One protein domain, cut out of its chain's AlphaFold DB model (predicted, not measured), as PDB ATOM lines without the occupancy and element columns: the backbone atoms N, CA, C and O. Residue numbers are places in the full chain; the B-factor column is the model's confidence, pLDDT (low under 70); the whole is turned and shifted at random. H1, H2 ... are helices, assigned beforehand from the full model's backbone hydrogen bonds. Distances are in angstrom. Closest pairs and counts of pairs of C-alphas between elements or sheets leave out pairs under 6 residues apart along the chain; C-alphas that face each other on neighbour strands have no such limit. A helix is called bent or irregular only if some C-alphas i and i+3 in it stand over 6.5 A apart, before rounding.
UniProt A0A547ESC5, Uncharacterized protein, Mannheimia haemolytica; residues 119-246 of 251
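What this domain is: This is residues 119 to 246 of the 251 residues of an uncharacterized protein of Mannheimia haemolytica (UniProt A0A547ESC5). Three helices, H3, H4 and H5, lie side by side in a row with H4 in the middle, and H1 and H2 lie over one face of this row, crossing each other. The short helices H6 to H9 form a looser group at one end of the body, and the loop of residues 166 to 173 sticks out at the other. The printed part has 128 residues with nine named helices, H1 to H9 in order along the chain, and no named strand; its class is all helix. It is compact, with a radius of gyration of the C-alphas of 14.9 A, though elongated in outline, spanning 49 by 31 by 23 A.

How they stand to each other: H1, residues 120 to 131, touches H2, residues 137 to 149, at a steep tilt of 56 degrees, opposite ways; the closest C-alphas, of Ser 125 and Tyr 141, are 5.1 A apart. H2 is irregular, but only just: C-alphas 145 and 148 are 6.8 A apart. H3, residues 152 to 161, and the hub H4, residues 179 to 194, form a helical hairpin at a shallow tilt of 28 degrees, their closest C-alphas, of Ile 159 and Lys 186, 6.6 A apart. H2 touches H4 with residues 144 to 148 alone, closest at the C-alphas of Leu 147 and Leu 193, 6.1 A. H4 forms another helical hairpin with H5, residues 200 to 207, at a shallow tilt of 26 degrees; the closest C-alphas, of Cys 184 and Asn 206, are 6.9 A apart. H1 and H4 are near each other. H6, residues 216 to 223, touches H1 at a steep tilt of 53 degrees, closest at the C-alphas of Leu 123 and Phe 217, 5.4 A. H7, residues 226 to 229, is close to but not clearly touching H8, residues 235 to 241, with the C-alphas of Phe 229 and Ile 235 closest at 6.6 A. H9, residues 243 to 246, is close to but not clearly touching H6, with the C-alphas of Lys 222 and Leu 246 closest at 5.8 A. Every O i to N i+4 pair is within hydrogen-bond range in H1, H3, H4, H5, H6 and H8, and 7 of 9 are in H2; H7 and H9 are too short for such a pair.

Where its parts are: H1 begins at C-alpha 120, (163.700, 188.687, 172.834), and is 16.8 A long. H2 measures 19.5 A, H3 14.4 A and H4, the longest by residues, 22.4 A. H9 ends at C-alpha 246, (155.376, 199.559, 179.904).

The domain as a whole: The C-alphas farthest apart, of Pro 169 and Lys 227, are 49.1 A apart. The printed part has no cut, and its one long link is the 17 residues from H3 to H4. Mean pLDDT of the printed part is 81.3, with residues 133 to 134, 163 to 179 and 207 to 213 under 70.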
ATOM      1  N   ASP A 119     167.973 187.759 172.157       95.88
ATOM      2  CA  ASP A 119     166.876 186.956 171.612       95.88
ATOM      3  C   ASP A 119     165.590 187.192 172.410       95.88
ATOM      4  O   ASP A 119     165.234 186.436 173.316       95.88
ATOM      5  N   LEU A 120     164.909 188.299 172.110       95.69
ATOM      6  CA  LEU A 120     163.700 188.687 172.834       95.69
ATOM      7  C   LEU A 120     162.556 187.676 172.670       95.69
ATOM      8  O   LEU A 120     161.781 187.492 173.602       95.69
ATOM      9  N   VAL A 121     162.468 186.997 171.521       96.06
ATOM     10  CA  VAL A 121     161.440 185.972 171.277       96.06
ATOM     11  C   VAL A 121     161.701 184.738 172.137       96.06
ATOM     12  O   VAL A 121     160.764 184.159 172.679       96.06
ATOM     13  N   TYR A 122     162.969 184.356 172.318       95.75
ATOM     14  CA  TYR A 122     163.345 183.288 173.245       95.75
ATOM     15  C   TYR A 122     163.009 183.646 174.700       95.75
ATOM     16  O   TYR A 122     162.492 182.813 175.442       95.75
ATOM     17  N   LEU A 123     163.278 184.887 175.116       94.88
ATOM     18  CA  LEU A 123     162.955 185.349 176.469       94.88
ATOM     19  C   LEU A 123     161.439 185.415 176.707       94.88
ATOM     20  O   LEU A 123     160.967 185.019 177.774       94.88
ATOM     21  N   GLU A 124     160.673 185.866 175.714       94.00
ATOM     22  CA  GLU A 124     159.213 185.841 175.756       94.00
ATOM     23  C   GLU A 124     158.679 184.403 175.832       94.00
ATOM     24  O   GLU A 124     157.832 184.106 176.673       94.00
ATOM     25  N   SER A 125     159.188 183.489 174.997       93.31
ATOM     26  CA  SER A 125     158.740 182.093 175.006       93.31
ATOM     27  C   SER A 125     159.044 181.397 176.330       93.31
ATOM     28  O   SER A 125     158.241 180.586 176.783       93.31
ATOM     29  N   LEU A 126     160.163 181.748 176.970       90.69
ATOM     30  CA  LEU A 126     160.546 181.261 178.292       90.69
ATOM     31  C   LEU A 126     159.618 181.771 179.398       90.69
ATOM     32  O   LEU A 126     159.287 181.031 180.321       90.69
ATOM     33  N   MET A 127     159.222 183.044 179.336       89.44
ATOM     34  CA  MET A 127     158.215 183.580 180.248       89.44
ATOM     35  C   MET A 127     156.906 182.804 180.070       89.44
ATOM     36  O   MET A 127     156.364 182.273 181.032       89.44
ATOM     37  N   LEU A 128     156.425 182.673 178.835       87.56
ATOM     38  CA  LEU A 128     155.163 181.995 178.558       87.56
ATOM     39  C   LEU A 128     155.185 180.505 178.927       87.56
ATOM     40  O   LEU A 128     154.194 180.023 179.463       87.56
ATOM     41  N   SER A 129     156.285 179.782 178.701       86.00
ATOM     42  CA  SER A 129     156.377 178.351 179.040       86.00
ATOM     43  C   SER A 129     156.308 178.080 180.540       86.00
ATOM     44  O   SER A 129     155.837 177.026 180.947       86.00
ATOM     45  N   LYS A 130     156.754 179.033 181.364       80.94
ATOM     46  CA  LYS A 130     156.650 178.965 182.828       80.94
ATOM     47  C   LYS A 130     155.270 179.360 183.358       80.94
ATOM     48  O   LYS A 130     154.938 178.996 184.480       80.94
ATOM     49  N   SER A 131     154.501 180.131 182.588       77.56
ATOM     50  CA  SER A 131     153.108 180.476 182.912       77.56
ATOM     51  C   SER A 131     152.119 179.425 182.416       77.56
ATOM     52  O   SER A 131     151.048 179.249 182.991       77.56
ATOM     53  N   ILE A 132     152.445 178.776 181.301       76.56
ATOM     54  CA  ILE A 132     151.605 177.796 180.625       76.56
ATOM     55  C   ILE A 132     152.239 176.430 180.862       76.56
ATOM     56  O   ILE A 132     152.881 175.865 179.970       76.56
ATOM     57  N   ASP A 133     152.063 175.926 182.086       64.12
ATOM     58  CA  ASP A 133     152.467 174.573 182.463       64.12
ATOM     59  C   ASP A 133     152.034 173.607 181.342       64.12
ATOM     60  O   ASP A 133     150.859 173.588 180.955       64.12
ATOM     61  N   ASN A 134     152.982 172.824 180.805       66.75
ATOM     62  CA  ASN A 134     152.836 171.812 179.735       66.75
ATOM     63  C   ASN A 134     153.009 172.205 178.265       66.75
ATOM     64  O   ASN A 134     152.916 171.312 177.413       66.75
ATOM     65  N   ILE A 135     153.286 173.462 177.910       78.06
ATOM     66  CA  ILE A 135     153.762 173.757 176.549       78.06
ATOM     67  C   ILE A 135     155.273 173.968 176.591       78.06
ATOM     68  O   ILE A 135     155.771 174.954 177.125       78.06
ATOM     69  N   GLY A 136     156.008 173.030 175.986       83.69
ATOM     70  CA  GLY A 136     157.459 173.137 175.861       83.69
ATOM     71  C   GLY A 136     157.869 174.462 175.211       83.69
ATOM     72  O   GLY A 136     157.268 174.884 174.219       83.69
ATOM     73  N   GLN A 137     158.904 175.098 175.761       89.88
ATOM     74  CA  GLN A 137     159.390 176.404 175.309       89.88
ATOM     75  C   GLN A 137     159.651 176.439 173.797       89.88
ATOM     76  O   GLN A 137     159.268 177.405 173.144       89.88
ATOM     77  N   ASP A 138     160.236 175.382 173.232       89.62
ATOM     78  CA  ASP A 138     160.533 175.293 171.797       89.62
ATOM     79  C   ASP A 138     159.273 175.397 170.932       89.62
ATOM     80  O   ASP A 138     159.278 176.052 169.888       89.62
ATOM     81  N   ASN A 139     158.162 174.811 171.393       89.38
ATOM     82  CA  ASN A 139     156.879 174.923 170.707       89.38
ATOM     83  C   ASN A 139     156.355 176.357 170.780       89.38
ATOM     84  O   ASN A 139     155.909 176.882 169.766       89.38
ATOM     85  N   ILE A 140     156.426 177.011 171.944       91.38
ATOM     86  CA  ILE A 140     156.005 178.416 172.078       91.38
ATOM     87  C   ILE A 140     156.873 179.322 171.205       91.38
ATOM     88  O   ILE A 140     156.345 180.149 170.468       91.38
ATOM     89  N   TYR A 141     158.193 179.145 171.250       93.88
ATOM     90  CA  TYR A 141     159.144 179.907 170.449       93.88
ATOM     91  C   TYR A 141     158.810 179.803 168.961       93.88
ATOM     92  O   TYR A 141     158.624 180.820 168.294       93.88
ATOM     93  N   LYS A 142     158.645 178.573 168.461       92.38
ATOM     94  CA  LYS A 142     158.255 178.324 167.074       92.38
ATOM     95  C   LYS A 142     156.906 178.958 166.738       92.38
ATOM     96  O   LYS A 142     156.800 179.634 165.723       92.38
ATOM     97  N   ASN A 143     155.906 178.795 167.600       91.94
ATOM     98  CA  ASN A 143     154.585 179.380 167.391       91.94
ATOM     99  C   ASN A 143     154.663 180.904 167.245       91.94
ATOM    100  O   ASN A 143     154.084 181.433 166.305       91.94
ATOM    101  N   ILE A 144     155.406 181.599 168.119       92.62
ATOM    102  CA  ILE A 144     155.581 183.060 168.045       92.62
ATOM    103  C   ILE A 144     156.264 183.470 166.737       92.62
ATOM    104  O   ILE A 144     155.853 184.449 166.119       92.62
ATOM    105  N   LEU A 145     157.293 182.735 166.304       91.56
ATOM    106  CA  LEU A 145     157.981 183.010 165.040       91.56
ATOM    107  C   LEU A 145     157.075 182.810 163.823       91.56
ATOM    108  O   LEU A 145     157.105 183.618 162.895       91.56
ATOM    109  N   ASP A 146     156.269 181.753 163.843       90.81
ATOM    110  CA  ASP A 146     155.400 181.379 162.733       90.81
ATOM    111  C   ASP A 146     154.135 182.257 162.662       90.81
ATOM    112  O   ASP A 146     153.493 182.293 161.612       90.81
ATOM    113  N   LEU A 147     153.793 183.014 163.721       88.62
ATOM    114  CA  LEU A 147     152.610 183.894 163.763       88.62
ATOM    115  C   LEU A 147     152.520 184.836 162.561       88.62
ATOM    116  O   LEU A 147     151.426 185.068 162.057       88.62
ATOM    117  N   MET A 148     153.655 185.349 162.075       80.56
ATOM    118  CA  MET A 148     153.680 186.269 160.931       80.56
ATOM    119  C   MET A 148     153.209 185.635 159.612       80.56
ATOM    120  O   MET A 148     152.968 186.346 158.640       80.56
ATOM    121  N   PHE A 149     153.069 184.308 159.578       84.50
ATOM    122  CA  PHE A 149     152.584 183.533 158.438       84.50
ATOM    123  C   PHE A 149     151.245 182.832 158.709       84.50
ATOM    124  O   PHE A 149     150.769 182.074 157.862       84.50
ATOM    125  N   MET A 150     150.647 183.036 159.885       87.81
ATOM    126  CA  MET A 150     149.380 182.413 160.263       87.81
ATOM    127  C   MET A 150     148.177 183.280 159.870       87.81
ATOM    128  O   MET A 150     148.286 184.473 159.599       87.81
ATOM    129  N   ASN A 151     147.000 182.661 159.861       87.31
ATOM    130  CA  ASN A 151     145.699 183.326 159.892       87.31
ATOM    131  C   ASN A 151     144.872 182.738 161.053       87.31
ATOM    132  O   ASN A 151     145.320 181.798 161.716       87.31
ATOM    133  N   GLU A 152     143.668 183.262 161.293       85.56
ATOM    134  CA  GLU A 152     142.819 182.805 162.406       85.56
ATOM    135  C   GLU A 152     142.481 181.301 162.327       85.56
ATOM    136  O   GLU A 152     142.526 180.612 163.343       85.56
ATOM    137  N   VAL A 153     142.251 180.750 161.127       85.31
ATOM    138  CA  VAL A 153     141.954 179.317 160.929       85.31
ATOM    139  C   VAL A 153     143.158 178.442 161.292       85.31
ATOM    140  O   VAL A 153     143.017 177.430 161.978       85.31
ATOM    141  N   ASN A 154     144.358 178.833 160.857       87.75
ATOM    142  CA  ASN A 154     145.604 178.143 161.190       87.75
ATOM    143  C   ASN A 154     145.915 178.216 162.693       87.75
ATOM    144  O   ASN A 154     146.438 177.253 163.256       87.75
ATOM    145  N   LEU A 155     145.583 179.334 163.340       87.38
ATOM    146  CA  LEU A 155     145.726 179.499 164.782       87.38
ATOM    147  C   LEU A 155     144.760 178.585 165.549       87.38
ATOM    148  O   LEU A 155     145.176 177.911 166.491       87.38
ATOM    149  N   ASP A 156     143.498 178.500 165.129       86.06
ATOM    150  CA  ASP A 156     142.523 177.585 165.729       86.06
ATOM    151  C   ASP A 156     142.948 176.114 165.590       86.06
ATOM    152  O   ASP A 156     142.860 175.347 166.555       86.06
ATOM    153  N   ASP A 157     143.467 175.719 164.422       85.75
ATOM    154  CA  ASP A 157     144.019 174.378 164.198       85.75
ATOM    155  C   ASP A 157     145.208 174.090 165.129       85.75
ATOM    156  O   ASP A 157     145.224 173.056 165.807       85.75
ATOM    157  N   LEU A 158     146.162 175.025 165.236       86.44
ATOM    158  CA  LEU A 158     147.302 174.931 166.151       86.44
ATOM    159  C   LEU A 158     146.842 174.714 167.597       86.44
ATOM    160  O   LEU A 158     147.288 173.772 168.256       86.44
ATOM    161  N   ILE A 159     145.934 175.558 168.086       85.38
ATOM    162  CA  ILE A 159     145.409 175.467 169.451       85.38
ATOM    163  C   ILE A 159     144.681 174.137 169.665       85.38
ATOM    164  O   ILE A 159     144.854 173.495 170.701       85.38
ATOM    165  N   SER A 160     143.934 173.656 168.668       81.56
ATOM    166  CA  SER A 160     143.246 172.368 168.759       81.56
ATOM    167  C   SER A 160     144.208 171.177 168.888       81.56
ATOM    168  O   SER A 160     143.915 170.242 169.634       81.56
ATOM    169  N   LYS A 161     145.380 171.225 168.236       81.69
ATOM    170  CA  LYS A 161     146.448 170.211 168.357       81.69
ATOM    171  C   LYS A 161     147.138 170.252 169.721       81.69
ATOM    172  O   LYS A 161     147.612 169.227 170.209       81.69
ATOM    173  N   LEU A 162     147.165 171.425 170.350       76.69
ATOM    174  CA  LEU A 162     147.644 171.630 171.717       76.69
ATOM    175  C   LEU A 162     146.599 171.238 172.780       76.69
ATOM    176  O   LEU A 162     146.896 171.302 173.972       76.69
ATOM    177  N   ASN A 163     145.405 170.772 172.400       69.00
ATOM    178  CA  ASN A 163     144.381 170.280 173.324       69.00
ATOM    179  C   ASN A 163     144.522 168.749 173.521       69.00
ATOM    180  O   ASN A 163     144.462 168.005 172.542       69.00
ATOM    181  N   PRO A 164     144.710 168.224 174.752       57.47
ATOM    182  CA  PRO A 164     145.025 166.810 174.956       57.47
ATOM    183  C   PRO A 164     143.792 165.920 174.782       57.47
ATOM    184  O   PRO A 164     143.926 164.715 174.623       57.47
ATOM    185  N   SER A 165     142.589 166.501 174.764       55.50
ATOM    186  CA  SER A 165     141.336 165.760 174.597       55.50
ATOM    187  C   SER A 165     141.082 165.274 173.162       55.50
ATOM    188  O   SER A 165     140.143 164.510 172.947       55.50
ATOM    189  N   ARG A 166     141.907 165.670 172.177       52.72
ATOM    190  CA  ARG A 166     141.720 165.302 170.760       52.72
ATOM    191  C   ARG A 166     142.654 164.220 170.216       52.72
ATOM    192  O   ARG A 166     142.368 163.717 169.137       52.72
ATOM    193  N   ASN A 167     143.690 163.801 170.944       41.34
ATOM    194  CA  ASN A 167     144.573 162.708 170.522       41.34
ATOM    195  C   ASN A 167     144.695 161.664 171.640       41.34
ATOM    196  O   ASN A 167     144.848 162.026 172.800       41.34
ATOM    197  N   GLY A 168     144.593 160.378 171.274       39.03
ATOM    198  CA  GLY A 168     144.655 159.214 172.169       39.03
ATOM    199  C   GLY A 168     145.921 159.124 173.042       39.03
ATOM    200  O   GLY A 168     146.760 160.021 173.022       39.03
ATOM    201  N   PRO A 169     146.067 158.048 173.839       31.95
ATOM    202  CA  PRO A 169     146.869 158.039 175.056       31.95
ATOM    203  C   PRO A 169     148.340 158.317 174.757       31.95
ATOM    204  O   PRO A 169     149.073 157.457 174.274       31.95
ATOM    205  N   VAL A 170     148.778 159.524 175.095       33.53
ATOM    206  CA  VAL A 170     150.189 159.855 175.233       33.53
ATOM    207  C   VAL A 170     150.484 159.789 176.724       33.53
ATOM    208  O   VAL A 170     150.099 160.673 177.485       33.53
ATOM    209  N   ILE A 171     151.129 158.701 177.147       41.09
ATOM    210  CA  ILE A 171     151.761 158.616 178.464       41.09
ATOM    211  C   ILE A 171     152.964 159.559 178.414       41.09
ATOM    212  O   ILE A 171     154.051 159.177 177.991       41.09
ATOM    213  N   ILE A 172     152.750 160.807 178.813       37.16
ATOM    214  CA  ILE A 172     153.803 161.692 179.297       37.16
ATOM    215  C   ILE A 172     153.337 162.135 180.682       37.16
ATOM    216  O   ILE A 172     152.180 162.504 180.866       37.16
ATOM    217  N   LEU A 173     154.236 161.931 181.642       41.53
ATOM    218  CA  LEU A 173     154.135 162.167 183.082       41.53
ATOM    219  C   LEU A 173     153.088 163.228 183.462       41.53
ATOM    220  O   LEU A 173     153.170 164.353 182.994       41.53
ATOM    221  N   HIS A 174     152.124 162.814 184.293       39.53
ATOM    222  CA  HIS A 174     151.162 163.624 185.049       39.53
ATOM    223  C   HIS A 174     151.048 165.099 184.655       39.53
ATOM    224  O   HIS A 174     151.735 165.900 185.261       39.53
ATOM    225  N   GLU A 175     150.109 165.478 183.784       43.31
ATOM    226  CA  GLU A 175     149.596 166.853 183.803       43.31
ATOM    227  C   GLU A 175     148.287 166.984 182.998       43.31
ATOM    228  O   GLU A 175     148.218 166.799 181.780       43.31
ATOM    229  N   THR A 176     147.194 167.272 183.702       46.47
ATOM    230  CA  THR A 176     145.895 167.610 183.112       46.47
ATOM    231  C   THR A 176     145.914 169.067 182.660       46.47
ATOM    232  O   THR A 176     145.977 169.962 183.500       46.47
ATOM    233  N   ARG A 177     145.819 169.323 181.347       57.06
ATOM    234  CA  ARG A 177     145.678 170.692 180.817       57.06
ATOM    235  C   ARG A 177     144.310 171.248 181.217       57.06
ATOM    236  O   ARG A 177     143.290 170.645 180.879       57.06
ATOM    237  N   THR A 178     144.266 172.390 181.900       61.31
ATOM    238  CA  THR A 178     142.997 173.094 182.110       61.31
ATOM    239  C   THR A 178     142.632 173.841 180.819       61.31
ATOM    240  O   THR A 178     143.493 174.500 180.231       61.31
ATOM    241  N   PRO A 179     141.379 173.753 180.337       64.25
ATOM    242  CA  PRO A 179     140.923 174.521 179.174       64.25
ATOM    243  C   PRO A 179     141.227 176.026 179.283       64.25
ATOM    244  O   PRO A 179     141.521 176.669 178.282       64.25
ATOM    245  N   GLU A 180     141.245 176.563 180.504       73.69
ATOM    246  CA  GLU A 180     141.511 177.972 180.813       73.69
ATOM    247  C   GLU A 180     142.902 178.452 180.351       73.69
ATOM    248  O   GLU A 180     143.001 179.501 179.716       73.69
ATOM    249  N   LEU A 181     143.978 177.689 180.590       76.00
ATOM    250  CA  LEU A 181     145.344 178.103 180.217       76.00
ATOM    251  C   LEU A 181     145.565 178.105 178.699       76.00
ATOM    252  O   LEU A 181     146.268 178.965 178.163       76.00
ATOM    253  N   LEU A 182     144.942 177.158 177.995       78.94
ATOM    254  CA  LEU A 182     145.021 177.084 176.538       78.94
ATOM    255  C   LEU A 182     144.263 178.245 175.883       78.94
ATOM    256  O   LEU A 182     144.760 178.822 174.917       78.94
ATOM    257  N   GLU A 183     143.112 178.631 176.436       80.12
ATOM    258  CA  GLU A 183     142.384 179.827 176.001       80.12
ATOM    259  C   GLU A 183     143.170 181.116 176.290       80.12
ATOM    260  O   GLU A 183     143.175 182.036 175.467       80.12
ATOM    261  N   CYS A 184     143.924 181.181 177.394       82.25
ATOM    262  CA  CYS A 184     144.835 182.302 177.655       82.25
ATOM    263  C   CYS A 184     145.947 182.389 176.609       82.25
ATOM    264  O   CYS A 184     146.204 183.458 176.054       82.25
ATOM    265  N   TYR A 185     146.587 181.259 176.305       86.88
ATOM    266  CA  TYR A 185     147.628 181.206 175.285       86.88
ATOM    267  C   TYR A 185     147.087 181.565 173.898       86.88
ATOM    268  O   TYR A 185     147.678 182.390 173.199       86.88
ATOM    269  N   LYS A 186     145.918 181.026 173.531       87.69
ATOM    270  CA  LYS A 186     145.186 181.418 172.323       87.69
ATOM    271  C   LYS A 186     144.954 182.924 172.282       87.69
ATOM    272  O   LYS A 186     145.233 183.543 171.263       87.69
ATOM    273  N   SER A 187     144.496 183.520 173.380       87.94
ATOM    274  CA  SER A 187     144.251 184.962 173.465       87.94
ATOM    275  C   SER A 187     145.522 185.774 173.204       87.94
ATOM    276  O   SER A 187     145.485 186.720 172.421       87.94
ATOM    277  N   ILE A 188     146.663 185.366 173.777       90.62
ATOM    278  CA  ILE A 188     147.963 186.008 173.528       90.62
ATOM    279  C   ILE A 188     148.325 185.943 172.040       90.62
ATOM    280  O   ILE A 188     148.657 186.963 171.437       90.62
ATOM    281  N   LEU A 189     148.250 184.753 171.438       92.19
ATOM    282  CA  LEU A 189     148.589 184.561 170.028       92.19
ATOM    283  C   LEU A 189     147.641 185.326 169.094       92.19
ATOM    284  O   LEU A 189     148.107 185.939 168.139       92.19
ATOM    285  N   SER A 190     146.341 185.347 169.389       90.88
ATOM    286  CA  SER A 190     145.334 186.085 168.617       90.88
ATOM    287  C   SER A 190     145.587 187.590 168.628       90.88
ATOM    288  O   SER A 190     145.529 188.228 167.580       90.88
ATOM    289  N   VAL A 191     145.896 188.163 169.794       90.75
ATOM    290  CA  VAL A 191     146.229 189.592 169.924       90.75
ATOM    291  C   VAL A 191     147.488 189.922 169.123       90.75
ATOM    292  O   VAL A 191     147.507 190.895 168.371       90.75
ATOM    293  N   LYS A 192     148.517 189.072 169.215       92.50
ATOM    294  CA  LYS A 192     149.751 189.232 168.437       92.50
ATOM    295  C   LYS A 192     149.513 189.131 166.932       92.50
ATOM    296  O   LYS A 192     150.040 189.940 166.178       92.50
ATOM    297  N   LEU A 193     148.699 188.168 166.497       91.25
ATOM    298  CA  LEU A 193     148.320 187.986 165.095       91.25
ATOM    299  C   LEU A 193     147.621 189.234 164.533       91.25
ATOM    300  O   LEU A 193     147.843 189.601 163.383       91.25
ATOM    301  N   LYS A 194     146.806 189.902 165.355       91.44
ATOM    302  CA  LYS A 194     146.092 191.136 164.996       91.44
ATOM    303  C   LYS A 194     146.948 192.402 165.109       91.44
ATOM    304  O   LYS A 194     146.508 193.462 164.675       91.44
ATOM    305  N   GLY A 195     148.158 192.313 165.668       90.50
ATOM    306  CA  GLY A 195     149.000 193.479 165.949       90.50
ATOM    307  C   GLY A 195     148.409 194.388 167.031       90.50
ATOM    308  O   GLY A 195     148.548 195.609 166.973       90.50
ATOM    309  N   GLU A 196     147.709 193.805 168.002       91.62
ATOM    310  CA  GLU A 196     147.014 194.522 169.069       91.62
ATOM    311  C   GLU A 196     147.801 194.495 170.390       91.62
ATOM    312  O   GLU A 196     148.755 193.743 170.571       91.62
ATOM    313  N   GLN A 197     147.412 195.332 171.349       91.69
ATOM    314  CA  GLN A 197     148.061 195.380 172.662       91.69
ATOM    315  C   GLN A 197     147.488 194.304 173.589       91.69
ATOM    316  O   GLN A 197     146.269 194.156 173.690       91.69
ATOM    317  N   LEU A 198     148.355 193.610 174.325       89.62
ATOM    318  CA  LEU A 198     147.949 192.654 175.350       89.62
ATOM    319  C   LEU A 198     147.285 193.378 176.521       89.62
ATOM    320  O   LEU A 198     147.808 194.366 177.040       89.62
ATOM    321  N   ASP A 199     146.152 192.848 176.975       85.56
ATOM    322  CA  ASP A 199     145.559 193.238 178.247       85.56
ATOM    323  C   ASP A 199     146.219 192.458 179.387       85.56
ATOM    324  O   ASP A 199     145.840 191.335 179.713       85.56
ATOM    325  N   ILE A 200     147.283 193.038 179.933       78.00
ATOM    326  CA  ILE A 200     148.142 192.372 180.913       78.00
ATOM    327  C   ILE A 200     147.389 192.137 182.226       78.00
ATOM    328  O   ILE A 200     147.549 191.079 182.826       78.00
ATOM    329  N   ASP A 201     146.502 193.045 182.633       77.38
ATOM    330  CA  ASP A 201     145.692 192.881 183.845       77.38
ATOM    331  C   ASP A 201     144.728 191.692 183.703       77.38
ATOM    332  O   ASP A 201     144.629 190.851 184.600       77.38
ATOM    333  N   LEU A 202     144.076 191.561 182.541       78.81
ATOM    334  CA  LEU A 202     143.253 190.396 182.221       78.81
ATOM    335  C   LEU A 202     144.078 189.102 182.208       78.81
ATOM    336  O   LEU A 202     143.644 188.097 182.771       78.81
ATOM    337  N   LEU A 203     145.267 189.115 181.596       75.75
ATOM    338  CA  LEU A 203     146.142 187.943 181.561       75.75
ATOM    339  C   LEU A 203     146.559 187.518 182.972       75.75
ATOM    340  O   LEU A 203     146.428 186.343 183.297       75.75
ATOM    341  N   ASN A 204     146.978 188.441 183.839       73.12
ATOM    342  CA  ASN A 204     147.356 188.105 185.218       73.12
ATOM    343  C   ASN A 204     146.203 187.483 186.006       73.12
ATOM    344  O   ASN A 204     146.401 186.481 186.696       73.12
ATOM    345  N   ASN A 205     144.992 188.028 185.856       74.81
ATOM    346  CA  ASN A 205     143.794 187.459 186.471       74.81
ATOM    347  C   ASN A 205     143.523 186.036 185.967       74.81
ATOM    348  O   ASN A 205     143.235 185.144 186.765       74.81
ATOM    349  N   ASN A 206     143.658 185.806 184.659       71.75
ATOM    350  CA  ASN A 206     143.390 184.501 184.063       71.75
ATOM    351  C   ASN A 206     144.469 183.459 184.400       71.75
ATOM    352  O   ASN A 206     144.146 182.300 184.647       71.75
ATOM    353  N   PHE A 207     145.739 183.865 184.465       68.25
ATOM    354  CA  PHE A 207     146.843 183.008 184.901       68.25
ATOM    355  C   PHE A 207     146.912 182.849 186.428       68.25
ATOM    356  O   PHE A 207     147.698 182.034 186.908       68.25
ATOM    357  N   LYS A 208     146.108 183.607 187.195       66.00
ATOM    358  CA  LYS A 208     146.152 183.689 188.670       66.00
ATOM    359  C   LYS A 208     147.577 183.848 189.196       66.00
ATOM    360  O   LYS A 208     147.963 183.222 190.183       66.00
ATOM    361  N   SER A 209     148.380 184.632 188.489       61.34
ATOM    362  CA  SER A 209     149.818 184.642 188.689       61.34
ATOM    363  C   SER A 209     150.381 186.034 188.471       61.34
ATOM    364  O   SER A 209     150.313 186.564 187.367       61.34
ATOM    365  N   ASP A 210     151.026 186.579 189.506       62.44
ATOM    366  CA  ASP A 210     151.841 187.803 189.425       62.44
ATOM    367  C   ASP A 210     153.128 187.587 188.601       62.44
ATOM    368  O   ASP A 210     153.986 188.465 188.492       62.44
ATOM    369  N   PHE A 211     153.312 186.384 188.053       60.88
ATOM    370  CA  PHE A 211     154.524 185.935 187.386       60.88
ATOM    371  C   PHE A 211     154.897 186.767 186.157       60.88
ATOM    372  O   PHE A 211     156.090 186.975 185.933       60.88
ATOM    373  N   PHE A 212     153.927 187.287 185.388       63.44
ATOM    374  CA  PHE A 212     154.256 188.163 184.257       63.44
ATOM    375  C   PHE A 212     155.090 189.358 184.747       63.44
ATOM    376  O   PHE A 212     156.170 189.608 184.212       63.44
ATOM    377  N   PHE A 213     154.680 190.013 185.836       60.84
ATOM    378  CA  PHE A 213     155.369 191.196 186.362       60.84
ATOM    379  C   PHE A 213     156.801 190.936 186.845       60.84
ATOM    380  O   PHE A 213     157.618 191.850 186.803       60.84
ATOM    381  N   ASN A 214     157.134 189.701 187.234       74.81
ATOM    382  CA  ASN A 214     158.447 189.363 187.799       74.81
ATOM    383  C   ASN A 214     159.331 188.562 186.831       74.81
ATOM    384  O   ASN A 214     160.285 187.900 187.255       74.81
ATOM    385  N   SER A 215     159.009 188.567 185.533       85.56
ATOM    386  CA  SER A 215     159.796 187.864 184.523       85.56
ATOM    387  C   SER A 215     161.007 188.683 184.067       85.56
ATOM    388  O   SER A 215     160.953 189.905 183.921       85.56
ATOM    389  N   LEU A 216     162.109 187.990 183.760       90.38
ATOM    390  CA  LEU A 216     163.312 188.617 183.207       90.38
ATOM    391  C   LEU A 216     163.025 189.364 181.898       90.38
ATOM    392  O   LEU A 216     163.548 190.451 181.677       90.38
ATOM    393  N   PHE A 217     162.185 188.787 181.038       93.31
ATOM    394  CA  PHE A 217     161.788 189.398 179.774       93.31
ATOM    395  C   PHE A 217     161.150 190.775 179.991       93.31
ATOM    396  O   PHE A 217     161.602 191.756 179.398       93.31
ATOM    397  N   LEU A 218     160.152 190.854 180.877       90.75
ATOM    398  CA  LEU A 218     159.436 192.099 181.140       90.75
ATOM    399  C   LEU A 218     160.301 193.130 181.870       90.75
ATOM    400  O   LEU A 218     160.213 194.316 181.553       90.75
ATOM    401  N   ALA A 219     161.184 192.692 182.772       91.19
ATOM    402  CA  ALA A 219     162.177 193.566 183.398       91.19
ATOM    403  C   ALA A 219     163.102 194.214 182.349       91.19
ATOM    404  O   ALA A 219     163.307 195.429 182.367       91.19
ATOM    405  N   ILE A 220     163.594 193.431 181.380       95.12
ATOM    406  CA  ILE A 220     164.483 193.922 180.319       95.12
ATOM    407  C   ILE A 220     163.771 194.946 179.430       95.12
ATOM    408  O   ILE A 220     164.279 196.052 179.256       95.12
ATOM    409  N   ILE A 221     162.597 194.622 178.881       94.69
ATOM    410  CA  ILE A 221     161.921 195.541 177.949       94.69
ATOM    411  C   ILE A 221     161.378 196.801 178.637       94.69
ATOM    412  O   ILE A 221     161.123 197.792 177.959       94.69
ATOM    413  N   LYS A 222     161.218 196.779 179.968       92.50
ATOM    414  CA  LYS A 222     160.863 197.955 180.773       92.50
ATOM    415  C   LYS A 222     162.070 198.830 181.105       92.50
ATOM    416  O   LYS A 222     161.920 200.044 181.182       92.50
ATOM    417  N   ARG A 223     163.250 198.238 181.332       94.31
ATOM    418  CA  ARG A 223     164.435 198.986 181.784       94.31
ATOM    419  C   ARG A 223     165.089 199.815 180.683       94.31
ATOM    420  O   ARG A 223     165.616 200.884 180.981       94.31
ATOM    421  N   PHE A 224     165.121 199.304 179.457       96.56
ATOM    422  CA  PHE A 224     165.910 199.889 178.375       96.56
ATOM    423  C   PHE A 224     165.046 200.621 177.355       96.56
ATOM    424  O   PHE A 224     163.940 200.193 177.027       96.56
ATOM    425  N   ASP A 225     165.602 201.690 176.783       95.75
ATOM    426  CA  ASP A 225     164.969 202.365 175.657       95.75
ATOM    427  C   ASP A 225     164.990 201.461 174.426       95.75
ATOM    428  O   ASP A 225     165.910 200.667 174.222       95.75
ATOM    429  N   LYS A 226     164.047 201.689 173.508       96.31
ATOM    430  CA  LYS A 226     164.039 201.050 172.183       96.31
ATOM    431  C   LYS A 226     165.402 201.118 171.473       96.31
ATOM    432  O   LYS A 226     165.759 200.178 170.769       96.31
ATOM    433  N   LYS A 227     166.165 202.202 171.677       96.75
ATOM    434  CA  LYS A 227     167.501 202.401 171.088       96.75
ATOM    435  C   LYS A 227     168.500 201.305 171.471       96.75
ATOM    436  O   LYS A 227     169.285 200.898 170.621       96.75
ATOM    437  N   ALA A 228     168.409 200.744 172.682       97.56
ATOM    438  CA  ALA A 228     169.271 199.637 173.106       97.56
ATOM    439  C   ALA A 228     169.163 198.413 172.189       97.56
ATOM    440  O   ALA A 228     170.104 197.628 172.093       97.56
ATOM    441  N   PHE A 229     168.018 198.259 171.523       97.69
ATOM    442  CA  PHE A 229     167.680 197.138 170.657       97.69
ATOM    443  C   PHE A 229     167.641 197.535 169.176       97.69
ATOM    444  O   PHE A 229     167.070 196.801 168.371       97.69
ATOM    445  N   GLU A 230     168.179 198.694 168.791       96.06
ATOM    446  CA  GLU A 230     168.225 199.097 167.383       96.06
ATOM    447  C   GLU A 230     168.924 198.015 166.539       96.06
ATOM    448  O   GLU A 230     169.949 197.479 166.946       96.06
ATOM    449  N   GLY A 231     168.312 197.635 165.412       93.88
ATOM    450  CA  GLY A 231     168.714 196.479 164.595       93.88
ATOM    451  C   GLY A 231     168.034 195.151 164.971       93.88
ATOM    452  O   GLY A 231     168.017 194.216 164.169       93.88
ATOM    453  N   ASN A 232     167.387 195.051 166.138       96.25
ATOM    454  CA  ASN A 232     166.606 193.872 166.508       96.25
ATOM    455  C   ASN A 232     165.268 193.835 165.756       96.25
ATOM    456  O   ASN A 232     164.408 194.694 165.941       96.25
ATOM    457  N   ARG A 233     165.037 192.795 164.949       94.38
ATOM    458  CA  ARG A 233     163.834 192.692 164.100       94.38
ATOM    459  C   ARG A 233     162.503 192.561 164.854       94.38
ATOM    460  O   ARG A 233     161.456 192.729 164.240       94.38
ATOM    461  N   TYR A 234     162.522 192.237 166.149       94.56
ATOM    462  CA  TYR A 234     161.309 191.956 166.927       94.56
ATOM    463  C   TYR A 234     160.903 193.069 167.889       94.56
ATOM    464  O   TYR A 234     159.780 193.038 168.394       94.56
ATOM    465  N   ILE A 235     161.780 194.046 168.148       95.62
ATOM    466  CA  ILE A 235     161.547 195.031 169.212       95.62
ATOM    467  C   ILE A 235     160.268 195.843 168.991       95.62
ATOM    468  O   ILE A 235     159.499 196.018 169.926       95.62
ATOM    469  N   GLU A 236     159.989 196.277 167.759       94.75
ATOM    470  CA  GLU A 236     158.788 197.069 167.446       94.75
ATOM    471  C   GLU A 236     157.506 196.322 167.813       94.75
ATOM    472  O   GLU A 236     156.625 196.852 168.488       94.75
ATOM    473  N   SER A 237     157.433 195.058 167.398       93.50
ATOM    474  CA  SER A 237     156.292 194.189 167.657       93.50
ATOM    475  C   SER A 237     156.146 193.907 169.152       93.50
ATOM    476  O   SER A 237     155.046 193.968 169.694       93.50
ATOM    477  N   ILE A 238     157.251 193.657 169.854       94.50
ATOM    478  CA  ILE A 238     157.235 193.431 171.301       94.50
ATOM    479  C   ILE A 238     156.755 194.673 172.053       94.50
ATOM    480  O   ILE A 238     155.837 194.573 172.865       94.50
ATOM    481  N   LEU A 239     157.319 195.847 171.766       94.44
ATOM    482  CA  LEU A 239     156.921 197.088 172.431       94.44
ATOM    483  C   LEU A 239     155.455 197.435 172.154       94.44
ATOM    484  O   LEU A 239     154.776 197.938 173.046       94.44
ATOM    485  N   LEU A 240     154.948 197.131 170.954       94.31
ATOM    486  CA  LEU A 240     153.529 197.250 170.633       94.31
ATOM    487  C   LEU A 240     152.683 196.340 171.531       94.31
ATOM    488  O   LEU A 240     151.797 196.830 172.229       94.31
ATOM    489  N   HIS A 241     152.974 195.039 171.554       92.88
ATOM    490  CA  HIS A 241     152.172 194.060 172.288       92.88
ATOM    491  C   HIS A 241     152.169 194.313 173.802       92.88
ATOM    492  O   HIS A 241     151.132 194.162 174.442       92.88
ATOM    493  N   TYR A 242     153.293 194.746 174.376       92.00
ATOM    494  CA  TYR A 242     153.439 194.968 175.820       92.00
ATOM    495  C   TYR A 242     153.279 196.432 176.247       92.00
ATOM    496  O   TYR A 242     153.540 196.770 177.401       92.00
ATOM    497  N   LYS A 243     152.813 197.316 175.356       91.25
ATOM    498  CA  LYS A 243     152.735 198.760 175.619       91.25
ATOM    499  C   LYS A 243     152.000 199.109 176.914       91.25
ATOM    500  O   LYS A 243     152.510 199.923 177.677       91.25
ATOM    501  N   LYS A 244     150.842 198.484 177.177       86.31
ATOM    502  CA  LYS A 244     150.053 198.728 178.400       86.31
ATOM    503  C   LYS A 244     150.899 198.531 179.662       86.31
ATOM    504  O   LYS A 244     150.916 199.415 180.510       86.31
ATOM    505  N   TYR A 245     151.651 197.432 179.736       85.06
ATOM    506  CA  TYR A 245     152.553 197.132 180.852       85.06
ATOM    507  C   TYR A 245     153.670 198.169 180.999       85.06
ATOM    508  O   TYR A 245     153.956 198.627 182.102       85.06
ATOM    509  N   LEU A 246     154.277 198.589 179.888       86.88
ATOM    510  CA  LEU A 246     155.376 199.559 179.904       86.88
ATOM    511  C   LEU A 246     154.936 200.946 180.391       86.88
ATOM    512  O   LEU A 246     155.741 201.685 180.948       86.88
TER     513      LEU A 246